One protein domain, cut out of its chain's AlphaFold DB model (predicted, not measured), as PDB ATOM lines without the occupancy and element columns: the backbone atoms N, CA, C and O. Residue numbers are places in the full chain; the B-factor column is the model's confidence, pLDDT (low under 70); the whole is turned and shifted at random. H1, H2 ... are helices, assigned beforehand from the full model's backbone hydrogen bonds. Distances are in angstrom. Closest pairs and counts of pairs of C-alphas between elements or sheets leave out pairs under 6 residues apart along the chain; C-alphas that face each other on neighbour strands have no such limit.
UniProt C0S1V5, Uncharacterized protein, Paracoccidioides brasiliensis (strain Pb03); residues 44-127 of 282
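What this domain is: This is residues 44 to 127 of the 282 residues of an uncharacterized protein of Paracoccidioides brasiliensis (strain Pb03) (UniProt C0S1V5). With little regular structure, the printed part makes an open, flat U: the long helix H3 is one arm, the short helices H1 and H2 lie in the other, and the link of residues 69 to 104 spans the base. Its 84 residues include three named helices, H1, H2, H3 in chain order, and no named strand; the class is all helix, with 33 residues in named elements. It is extended, with a radius of gyration of the C-alphas of 21.3 A and spans of 59 by 35 by 18 A.

Where its parts are: Find C-alpha 105 at (-30.822, -11.373, 65.369); from there H3, residues 105 to 127, runs 33.2 A to C-alpha 127 at (-37.889, 20.112, 57.648). Look next at H2, residues 63 to 68, and H1, residues 56 to 59, which begins at (-65.641, 14.242, 36.945).

How they stand to each other: H3 is apart from H2 and H1, and H1 is apart from H2. Every O i to N i+4 pair is within hydrogen-bond range in H2, and 18 of 19 in H3; H1 is too short for such a pair. Residues 70 to 79 and 116 to 127 stand free, among others.

The domain as a whole: The C-alphas of Glu 44 and Arg 104, the two farthest apart, are 60.5 A apart. The printed part has no cut. The link H2 to H3 is long, 36 residues; H1 to H2 is tight. Look for pLDDT under 70 at residues 70, 72 and 118 to 127.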
ATOM      1  N   GLU A  44     -64.338  20.829  26.070       78.44
ATOM      2  CA  GLU A  44     -63.855  19.686  26.839       78.44
ATOM      3  C   GLU A  44     -62.361  19.800  27.119       78.44
ATOM      4  O   GLU A  44     -61.985  19.763  28.281       78.44
ATOM      5  N   ALA A  45     -61.538  20.110  26.118       78.56
ATOM      6  CA  ALA A  45     -60.099  20.305  26.297       78.56
ATOM      7  C   ALA A  45     -59.748  21.439  27.281       78.56
ATOM      8  O   ALA A  45     -58.701  21.410  27.930       78.56
ATOM      9  N   LYS A  46     -60.619  22.449  27.405       77.12
ATOM     10  CA  LYS A  46     -60.450  23.578  28.330       77.12
ATOM     11  C   LYS A  46     -61.071  23.340  29.712       77.12
ATOM     12  O   LYS A  46     -60.842  24.141  30.625       77.12
ATOM     13  N   ARG A  47     -61.853  22.268  29.889       77.94
ATOM     14  CA  ARG A  47     -62.384  21.878  31.200       77.94
ATOM     15  C   ARG A  47     -61.247  21.367  32.080       77.94
ATOM     16  O   ARG A  47     -60.303  20.719  31.642       77.94
ATOM     17  N   MET A  48     -61.314  21.722  33.356       75.50
ATOM     18  CA  MET A  48     -60.299  21.334  34.328       75.50
ATOM     19  C   MET A  48     -60.524  19.877  34.722       75.50
ATOM     20  O   MET A  48     -61.239  19.616  35.669       75.50
ATOM     21  N   HIS A  49     -59.877  18.911  34.072       74.50
ATOM     22  CA  HIS A  49     -60.034  17.479  34.396       74.50
ATOM     23  C   HIS A  49     -59.391  17.035  35.730       74.50
ATOM     24  O   HIS A  49     -59.051  15.867  35.928       74.50
ATOM     25  N   THR A  50     -59.197  17.952  36.671       79.94
ATOM     26  CA  THR A  50     -58.617  17.691  37.993       79.94
ATOM     27  C   THR A  50     -59.653  17.033  38.910       79.94
ATOM     28  O   THR A  50     -60.852  17.172  38.703       79.94
ATOM     29  N   TYR A  51     -59.209  16.376  39.987       79.50
ATOM     30  CA  TYR A  51     -60.081  15.851  41.056       79.50
ATOM     31  C   TYR A  51     -60.992  16.908  41.716       79.50
ATOM     32  O   TYR A  51     -61.862  16.567  42.508       79.50
ATOM     33  N   ALA A  52     -60.778  18.192  41.419       82.44
ATOM     34  CA  ALA A  52     -61.599  19.301  41.885       82.44
ATOM     35  C   ALA A  52     -62.804  19.612  40.972       82.44
ATOM     36  O   ALA A  52     -63.605  20.476  41.327       82.44
ATOM     37  N   ASP A  53     -62.940  18.967  39.807       82.88
ATOM     38  CA  ASP A  53     -64.087  19.176  38.914       82.88
ATOM     39  C   ASP A  53     -65.272  18.288  39.328       82.88
ATOM     40  O   ASP A  53     -65.164  17.061  39.299       82.88
ATOM     41  N   PRO A  54     -66.429  18.870  39.689       81.38
ATOM     42  CA  PRO A  54     -67.597  18.102  40.109       81.38
ATOM     43  C   PRO A  54     -68.191  17.236  38.990       81.38
ATOM     44  O   PRO A  54     -68.833  16.228  39.277       81.38
ATOM     45  N   THR A  55     -67.986  17.590  37.716       84.50
ATOM     46  CA  THR A  55     -68.480  16.792  36.579       84.50
ATOM     47  C   THR A  55     -67.712  15.485  36.413       84.50
ATOM     48  O   THR A  55     -68.260  14.502  35.912       84.50
ATOM     49  N   ARG A  56     -66.483  15.435  36.934       85.00
ATOM     50  CA  ARG A  56     -65.641  14.242  36.945       85.00
ATOM     51  C   ARG A  56     -66.257  13.117  37.777       85.00
ATOM     52  O   ARG A  56     -66.207  11.970  37.355       85.00
ATOM     53  N   ALA A  57     -66.937  13.436  38.880       81.94
ATOM     54  CA  ALA A  57     -67.585  12.440  39.741       81.94
ATOM     55  C   ALA A  57     -68.693  11.634  39.030       81.94
ATOM     56  O   ALA A  57     -68.998  10.519  39.440       81.94
ATOM     57  N   ILE A  58     -69.298  12.180  37.967       85.62
ATOM     58  CA  ILE A  58     -70.312  11.479  37.157       85.62
ATOM     59  C   ILE A  58     -69.650  10.503  36.171       85.62
ATOM     60  O   ILE A  58     -70.235   9.478  35.827       85.62
ATOM     61  N   GLN A  59     -68.444  10.831  35.704       85.19
ATOM     62  CA  GLN A  59     -67.670  10.018  34.764       85.19
ATOM     63  C   GLN A  59     -66.818   8.957  35.478       85.19
ATOM     64  O   GLN A  59     -66.456   7.948  34.872       85.19
ATOM     65  N   GLU A  60     -66.487   9.179  36.752       85.31
ATOM     66  CA  GLU A  60     -65.758   8.226  37.581       85.31
ATOM     67  C   GLU A  60     -66.583   6.961  37.839       85.31
ATOM     68  O   GLU A  60     -67.798   6.984  38.050       85.31
ATOM     69  N   LEU A  61     -65.897   5.819  37.802       86.06
ATOM     70  CA  LEU A  61     -66.512   4.527  38.063       86.06
ATOM     71  C   LEU A  61     -67.027   4.454  39.503       86.06
ATOM     72  O   LEU A  61     -66.466   5.040  40.428       86.06
ATOM     73  N   GLN A  62     -68.071   3.651  39.703       89.44
ATOM     74  CA  GLN A  62     -68.550   3.341  41.045       89.44
ATOM     75  C   GLN A  62     -67.426   2.710  41.888       89.44
ATOM     76  O   GLN A  62     -66.621   1.945  41.346       89.44
ATOM     77  N   PRO A  63     -67.390   2.938  43.215       83.31
ATOM     78  CA  PRO A  63     -66.311   2.443  44.072       83.31
ATOM     79  C   PRO A  63     -66.054   0.931  43.956       83.31
ATOM     80  O   PRO A  63     -64.906   0.491  43.963       83.31
ATOM     81  N   SER A  64     -67.110   0.126  43.791       86.44
ATOM     82  CA  SER A  64     -66.998  -1.328  43.601       86.44
ATOM     83  C   SER A  64     -66.329  -1.709  42.278       86.44
ATOM     84  O   SER A  64     -65.559  -2.665  42.233       86.44
ATOM     85  N   ALA A  65     -66.574  -0.948  41.211       85.75
ATOM     86  CA  ALA A  65     -65.946  -1.160  39.915       85.75
ATOM     87  C   ALA A  65     -64.463  -0.752  39.930       85.75
ATOM     88  O   ALA A  65     -63.644  -1.444  39.330       85.75
ATOM     89  N   ILE A  66     -64.100   0.301  40.675       82.62
ATOM     90  CA  ILE A  66     -62.696   0.709  40.875       82.62
ATOM     91  C   ILE A  66     -61.904  -0.390  41.600       82.62
ATOM     92  O   ILE A  66     -60.775  -0.678  41.219       82.62
ATOM     93  N   ALA A  67     -62.488  -1.043  42.610       80.62
ATOM     94  CA  ALA A  67     -61.816  -2.115  43.354       80.62
ATOM     95  C   ALA A  67     -61.567  -3.385  42.518       80.62
ATOM     96  O   ALA A  67     -60.624  -4.128  42.786       80.62
ATOM     97  N   LEU A  68     -62.418  -3.640  41.520       82.38
ATOM     98  CA  LEU A  68     -62.253  -4.741  40.567       82.38
ATOM     99  C   LEU A  68     -61.276  -4.393  39.439       82.38
ATOM    100  O   LEU A  68     -60.712  -5.291  38.808       82.38
ATOM    101  N   GLN A  69     -61.072  -3.102  39.168       79.00
ATOM    102  CA  GLN A  69     -60.053  -2.660  38.234       79.00
ATOM    103  C   GLN A  69     -58.672  -3.013  38.795       79.00
ATOM    104  O   GLN A  69     -58.399  -2.867  39.986       79.00
ATOM    105  N   LYS A  70     -57.780  -3.493  37.921       68.25
ATOM    106  CA  LYS A  70     -56.386  -3.762  38.287       68.25
ATOM    107  C   LYS A  70     -55.793  -2.489  38.892       68.25
ATOM    108  O   LYS A  70     -55.747  -1.457  38.222       68.25
ATOM    109  N   SER A  71     -55.367  -2.558  40.151       71.38
ATOM    110  CA  SER A  71     -54.705  -1.437  40.804       71.38
ATOM    111  C   SER A  71     -53.440  -1.087  40.021       71.38
ATOM    112  O   SER A  71     -52.604  -1.949  39.780       71.38
ATOM    113  N   ASN A  72     -53.276   0.185  39.652       68.19
ATOM    114  CA  ASN A  72     -51.998   0.697  39.131       68.19
ATOM    115  C   ASN A  72     -50.940   0.835  40.250       68.19
ATOM    116  O   ASN A  72     -49.812   1.260  40.028       68.19
ATOM    117  N   LEU A  73     -51.318   0.505  41.487       71.06
ATOM    118  CA  LEU A  73     -50.371   0.240  42.552       71.06
ATOM    119  C   LEU A  73     -49.885  -1.193  42.359       71.06
ATOM    120  O   LEU A  73     -50.670  -2.136  42.506       71.06
ATOM    121  N   GLU A  74     -48.608  -1.314  41.992       71.88
ATOM    122  CA  GLU A  74     -47.859  -2.566  42.036       71.88
ATOM    123  C   GLU A  74     -48.194  -3.282  43.348       71.88
ATOM    124  O   GLU A  74     -48.315  -2.638  44.399       71.88
ATOM    125  N   SER A  75     -48.444  -4.591  43.286       79.25
ATOM    126  CA  SER A  75     -48.917  -5.314  44.462       79.25
ATOM    127  C   SER A  75     -47.938  -5.079  45.609       79.25
ATOM    128  O   SER A  75     -46.751  -5.347  45.479       79.25
ATOM    129  N   LEU A  76     -48.406  -4.626  46.776       74.56
ATOM    130  CA  LEU A  76     -47.511  -4.486  47.936       74.56
ATOM    131  C   LEU A  76     -46.819  -5.819  48.284       74.56
ATOM    132  O   LEU A  76     -45.774  -5.828  48.922       74.56
ATOM    133  N   ARG A  77     -47.389  -6.942  47.823       76.06
ATOM    134  CA  ARG A  77     -46.826  -8.290  47.925       76.06
ATOM    135  C   ARG A  77     -45.713  -8.586  46.911       76.06
ATOM    136  O   ARG A  77     -44.945  -9.504  47.158       76.06
ATOM    137  N   SER A  78     -45.634  -7.865  45.788       76.75
ATOM    138  CA  SER A  78     -44.548  -7.976  44.801       76.75
ATOM    139  C   SER A  78     -43.367  -7.046  45.105       76.75
ATOM    140  O   SER A  78     -42.360  -7.091  44.401       76.75
ATOM    141  N   ILE A  79     -43.441  -6.234  46.168       83.00
ATOM    142  CA  ILE A  79     -42.311  -5.413  46.610       83.00
ATOM    143  C   ILE A  79     -41.189  -6.326  47.115       83.00
ATOM    144  O   ILE A  79     -41.310  -6.987  48.145       83.00
ATOM    145  N   GLN A  80     -40.062  -6.318  46.403       87.00
ATOM    146  CA  GLN A  80     -38.858  -7.035  46.804       87.00
ATOM    147  C   GLN A  80     -38.190  -6.331  47.992       87.00
ATOM    148  O   GLN A  80     -37.658  -5.224  47.858       87.00
ATOM    149  N   HIS A  81     -38.174  -6.988  49.151       87.88
ATOM    150  CA  HIS A  81     -37.415  -6.519  50.309       87.88
ATOM    151  C   HIS A  81     -35.914  -6.745  50.119       87.88
ATOM    152  O   HIS A  81     -35.491  -7.666  49.411       87.88
ATOM    153  N   LYS A  82     -35.117  -5.883  50.758       89.25
ATOM    154  CA  LYS A  82     -33.654  -5.911  50.727       89.25
ATOM    155  C   LYS A  82     -33.089  -6.045  52.139       89.25
ATOM    156  O   LYS A  82     -33.708  -5.567  53.084       89.25
ATOM    157  N   ASP A  83     -31.931  -6.680  52.251       86.75
ATOM    158  CA  ASP A  83     -31.159  -6.792  53.487       86.75
ATOM    159  C   ASP A  83     -30.397  -5.488  53.821       86.75
ATOM    160  O   ASP A  83     -30.476  -4.488  53.099       86.75
ATOM    161  N   ILE A  84     -29.623  -5.504  54.912       80.88
ATOM    162  CA  ILE A  84     -28.748  -4.392  55.336       80.88
ATOM    163  C   ILE A  84     -27.719  -3.947  54.307       80.88
ATOM    164  O   ILE A  84     -27.295  -2.794  54.315       80.88
ATOM    165  N   TYR A  85     -27.287  -4.865  53.454       83.56
ATOM    166  CA  TYR A  85     -26.290  -4.608  52.430       83.56
ATOM    167  C   TYR A  85     -26.945  -4.127  51.126       83.56
ATOM    168  O   TYR A  85     -26.248  -3.781  50.176       83.56
ATOM    169  N   GLY A  86     -28.281  -4.062  51.085       86.12
ATOM    170  CA  GLY A  86     -29.058  -3.664  49.920       86.12
ATOM    171  C   GLY A  86     -29.300  -4.794  48.916       86.12
ATOM    172  O   GLY A  86     -29.800  -4.521  47.818       86.12
ATOM    173  N   ASN A  87     -28.987  -6.042  49.267       88.25
ATOM    174  CA  ASN A  87     -29.251  -7.209  48.432       88.25
ATOM    175  C   ASN A  87     -30.710  -7.647  48.580       88.25
ATOM    176  O   ASN A  87     -31.255  -7.580  49.680       88.25
ATOM    177  N   PRO A  88     -31.370  -8.113  47.508       90.56
ATOM    178  CA  PRO A  88     -32.719  -8.655  47.612       90.56
ATOM    179  C   PRO A  88     -32.745  -9.876  48.543       90.56
ATOM    180  O   PRO A  88     -31.902 -10.764  48.442       90.56
ATOM    181  N   ILE A  89     -33.738  -9.933  49.428       88.94
ATOM    182  CA  ILE A  89     -33.966 -11.085  50.302       88.94
ATOM    183  C   ILE A  89     -34.519 -12.230  49.449       88.94
ATOM    184  O   ILE A  89     -35.683 -12.205  49.050       88.94
ATOM    185  N   THR A  90     -33.677 -13.216  49.146       91.00
ATOM    186  CA  THR A  90     -34.054 -14.408  48.369       91.00
ATOM    187  C   THR A  90     -34.756 -15.450  49.232       91.00
ATOM    188  O   THR A  90     -35.743 -16.035  48.797       91.00
ATOM    189  N   ASP A  91     -34.287 -15.619  50.471       89.81
ATOM    190  CA  ASP A  91     -34.836 -16.553  51.454       89.81
ATOM    191  C   ASP A  91     -35.470 -15.781  52.624       89.81
ATOM    192  O   ASP A  91     -34.797 -15.521  53.633       89.81
ATOM    193  N   PRO A  92     -36.749 -15.374  52.507       90.06
ATOM    194  CA  PRO A  92     -37.450 -14.649  53.558       90.06
ATOM    195  C   PRO A  92     -37.723 -15.543  54.769       90.06
ATOM    196  O   PRO A  92     -38.085 -16.720  54.649       90.06
ATOM    197  N   ASP A  93     -37.546 -14.975  55.957       89.50
ATOM    198  CA  ASP A  93     -37.903 -15.633  57.207       89.50
ATOM    199  C   ASP A  93     -39.424 -15.806  57.333       89.50
ATOM    200  O   ASP A  93     -40.204 -14.932  56.957       89.50
ATOM    201  N   LEU A  94     -39.859 -16.950  57.872       88.00
ATOM    202  CA  LEU A  94     -41.275 -17.331  57.941       88.00
ATOM    203  C   LEU A  94     -42.073 -16.430  58.888       88.00
ATOM    204  O   LEU A  94     -43.248 -16.168  58.649       88.00
ATOM    205  N   SER A  95     -41.442 -15.971  59.970       87.75
ATOM    206  CA  SER A  95     -42.054 -15.055  60.936       87.75
ATOM    207  C   SER A  95     -41.905 -13.588  60.531       87.75
ATOM    208  O   SER A  95     -42.647 -12.739  61.027       87.75
ATOM    209  N   ASN A  96     -40.957 -13.281  59.640       85.25
ATOM    210  CA  ASN A  96     -40.654 -11.923  59.221       85.25
ATOM    211  C   ASN A  96     -40.121 -11.875  57.771       85.25
ATOM    212  O   ASN A  96     -38.911 -11.959  57.561       85.25
ATOM    213  N   PRO A  97     -40.982 -11.641  56.763       85.69
ATOM    214  CA  PRO A  97     -40.580 -11.620  55.354       85.69
ATOM    215  C   PRO A  97     -39.696 -10.424  54.967       85.69
ATOM    216  O   PRO A  97     -39.162 -10.383  53.862       85.69
ATOM    217  N   THR A  98     -39.512  -9.457  55.873       84.56
ATOM    218  CA  THR A  98     -38.560  -8.348  55.697       84.56
ATOM    219  C   THR A  98     -37.144  -8.697  56.160       84.56
ATOM    220  O   THR A  98     -36.257  -7.852  56.094       84.56
ATOM    221  N   ARG A  99     -36.923  -9.935  56.621       88.69
ATOM    222  CA  ARG A  99     -35.650 -10.428  57.150       88.69
ATOM    223  C   ARG A  99     -35.191 -11.665  56.393       88.69
ATOM    224  O   ARG A  99     -36.000 -12.520  56.033       88.69
ATOM    225  N   HIS A 100     -33.882 -11.790  56.203       91.00
ATOM    226  CA  HIS A 100     -33.303 -13.000  55.637       91.00
ATOM    227  C   HIS A 100     -33.241 -14.126  56.682       91.00
ATOM    228  O   HIS A 100     -32.883 -13.900  57.840       91.00
ATOM    229  N   ARG A 101     -33.547 -15.364  56.277       90.56
ATOM    230  CA  ARG A 101     -33.602 -16.536  57.178       90.56
ATOM    231  C   ARG A 101     -32.327 -16.770  57.980       90.56
ATOM    232  O   ARG A 101     -32.399 -17.169  59.139       90.56
ATOM    233  N   PHE A 102     -31.170 -16.547  57.361       88.12
ATOM    234  CA  PHE A 102     -29.862 -16.839  57.958       88.12
ATOM    235  C   PHE A 102     -29.197 -15.622  58.618       88.12
ATOM    236  O   PHE A 102     -28.043 -15.698  59.035       88.12
ATOM    237  N   GLU A 103     -29.903 -14.496  58.724       85.56
ATOM    238  CA  GLU A 103     -29.402 -13.301  59.401       85.56
ATOM    239  C   GLU A 103     -29.405 -13.481  60.927       85.56
ATOM    240  O   GLU A 103     -30.369 -13.989  61.520       85.56
ATOM    241  N   ARG A 104     -28.326 -13.047  61.593       88.44
ATOM    242  CA  ARG A 104     -28.248 -13.096  63.057       88.44
ATOM    243  C   ARG A 104     -29.189 -12.045  63.654       88.44
ATOM    244  O   ARG A 104     -29.182 -10.911  63.184       88.44
ATOM    245  N   PRO A 105     -29.917 -12.344  64.747       86.19
ATOM    246  CA  PRO A 105     -30.822 -11.373  65.369       86.19
ATOM    247  C   PRO A 105     -30.167 -10.030  65.732       86.19
ATOM    248  O   PRO A 105     -30.807  -8.991  65.632       86.19
ATOM    249  N   LEU A 106     -28.886 -10.033  66.124       88.94
ATOM    250  CA  LEU A 106     -28.148  -8.801  66.428       88.94
ATOM    251  C   LEU A 106     -27.889  -7.935  65.192       88.94
ATOM    252  O   LEU A 106     -27.934  -6.712  65.301       88.94
ATOM    253  N   ASP A 107     -27.635  -8.553  64.038       86.62
ATOM    254  CA  ASP A 107     -27.418  -7.826  62.784       86.62
ATOM    255  C   ASP A 107     -28.723  -7.145  62.351       86.62
ATOM    256  O   ASP A 107     -28.708  -5.984  61.948       86.62
ATOM    257  N   THR A 108     -29.863  -7.803  62.591       84.44
ATOM    258  CA  THR A 108     -31.199  -7.236  62.370       84.44
ATOM    259  C   THR A 108     -31.511  -6.088  63.327       84.44
ATOM    260  O   THR A 108     -32.114  -5.096  62.943       84.44
ATOM    261  N   ILE A 109     -31.102  -6.165  64.593       84.12
ATOM    262  CA  ILE A 109     -31.317  -5.046  65.526       84.12
ATOM    263  C   ILE A 109     -30.462  -3.840  65.111       84.12
ATOM    264  O   ILE A 109     -30.983  -2.729  65.010       84.12
ATOM    265  N   ARG A 110     -29.181  -4.057  64.777       86.56
ATOM    266  CA  ARG A 110     -28.290  -2.999  64.269       86.56
ATOM    267  C   ARG A 110     -28.778  -2.406  62.945       86.56
ATOM    268  O   ARG A 110     -28.566  -1.221  62.700       86.56
ATOM    269  N   SER A 111     -29.433  -3.202  62.099       82.94
ATOM    270  CA  SER A 111     -30.032  -2.721  60.850       82.94
ATOM    271  C   SER A 111     -31.142  -1.715  61.091       82.94
ATOM    272  O   SER A 111     -31.162  -0.660  60.458       82.94
ATOM    273  N   PHE A 112     -32.033  -2.016  62.037       82.94
ATOM    274  CA  PHE A 112     -33.108  -1.116  62.419       82.94
ATOM    275  C   PHE A 112     -32.559   0.171  63.028       82.94
ATOM    276  O   PHE A 112     -33.033   1.245  62.667       82.94
ATOM    277  N   GLU A 113     -31.534   0.083  63.878       84.50
ATOM    278  CA  GLU A 113     -30.841   1.261  64.415       84.50
ATOM    279  C   GLU A 113     -30.259   2.124  63.286       84.50
ATOM    280  O   GLU A 113     -30.607   3.298  63.171       84.50
ATOM    281  N   ALA A 114     -29.468   1.537  62.383       82.00
ATOM    282  CA  ALA A 114     -28.863   2.260  61.262       82.00
ATOM    283  C   ALA A 114     -29.909   2.870  60.309       82.00
ATOM    284  O   ALA A 114     -29.732   3.987  59.818       82.00
ATOM    285  N   ALA A 115     -31.015   2.165  60.058       78.00
ATOM    286  CA  ALA A 115     -32.108   2.653  59.226       78.00
ATOM    287  C   ALA A 115     -32.865   3.813  59.891       78.00
ATOM    288  O   ALA A 115     -33.214   4.784  59.216       78.00
ATOM    289  N   ILE A 116     -33.102   3.742  61.203       78.50
ATOM    290  CA  ILE A 116     -33.737   4.820  61.966       78.50
ATOM    291  C   ILE A 116     -32.806   6.029  62.018       78.50
ATOM    292  O   ILE A 116     -33.227   7.111  61.614       78.50
ATOM    293  N   ASP A 117     -31.552   5.853  62.429       77.00
ATOM    294  CA  ASP A 117     -30.591   6.944  62.615       77.00
ATOM    295  C   ASP A 117     -30.226   7.622  61.289       77.00
ATOM    296  O   ASP A 117     -30.269   8.854  61.179       77.00
ATOM    297  N   GLY A 118     -29.966   6.836  60.239       67.50
ATOM    298  CA  GLY A 118     -29.714   7.349  58.892       67.50
ATOM    299  C   GLY A 118     -30.927   8.070  58.291       67.50
ATOM    300  O   GLY A 118     -30.787   9.108  57.639       67.50
ATOM    301  N   SER A 119     -32.146   7.579  58.550       62.94
ATOM    302  CA  SER A 119     -33.384   8.246  58.123       62.94
ATOM    303  C   SER A 119     -33.683   9.506  58.942       62.94
ATOM    304  O   SER A 119     -34.230  10.477  58.416       62.94
ATOM    305  N   TYR A 120     -33.333   9.534  60.228       57.62
ATOM    306  CA  TYR A 120     -33.619  10.662  61.111       57.62
ATOM    307  C   TYR A 120     -32.777  11.898  60.760       57.62
ATOM    308  O   TYR A 120     -33.310  13.010  60.747       57.62
ATOM    309  N   MET A 121     -31.507  11.714  60.376       60.31
ATOM    310  CA  MET A 121     -30.654  12.811  59.894       60.31
ATOM    311  C   MET A 121     -31.154  13.394  58.564       60.31
ATOM    312  O   MET A 121     -31.316  14.610  58.445       60.31
ATOM    313  N   ASN A 122     -31.501  12.540  57.594       60.78
ATOM    314  CA  ASN A 122     -31.994  12.986  56.286       60.78
ATOM    315  C   ASN A 122     -33.390  13.632  56.358       60.78
ATOM    316  O   ASN A 122     -33.654  14.622  55.677       60.78
ATOM    317  N   ARG A 123     -34.288  13.134  57.223       61.81
ATOM    318  CA  ARG A 123     -35.618  13.742  57.410       61.81
ATOM    319  C   ARG A 123     -35.552  15.076  58.150       61.81
ATOM    320  O   ARG A 123     -36.274  15.993  57.765       61.81
ATOM    321  N   ARG A 124     -34.668  15.246  59.143       55.53
ATOM    322  CA  ARG A 124     -34.448  16.560  59.780       55.53
ATOM    323  C   ARG A 124     -33.980  17.613  58.777       55.53
ATOM    324  O   ARG A 124     -34.475  18.731  58.839       55.53
ATOM    325  N   ALA A 125     -33.127  17.251  57.816       57.59
ATOM    326  CA  ALA A 125     -32.711  18.167  56.754       57.59
ATOM    327  C   ALA A 125     -33.886  18.633  55.870       57.59
ATOM    328  O   ALA A 125     -33.905  19.781  55.447       57.59
ATOM    329  N   SER A 126     -34.902  17.788  55.647       57.50
ATOM    330  CA  SER A 126     -36.079  18.153  54.838       57.50
ATOM    331  C   SER A 126     -37.086  19.082  55.538       57.50
ATOM    332  O   SER A 126     -37.853  19.763  54.861       57.50
ATOM    333  N   TYR A 127     -37.076  19.153  56.878       54.06
ATOM    334  CA  TYR A 127     -37.889  20.112  57.648       54.06
ATOM    335  C   TYR A 127     -37.137  21.403  57.994       54.06
ATOM    336  O   TYR A 127     -37.760  22.385  58.404       54.06
TER     337      TYR A 127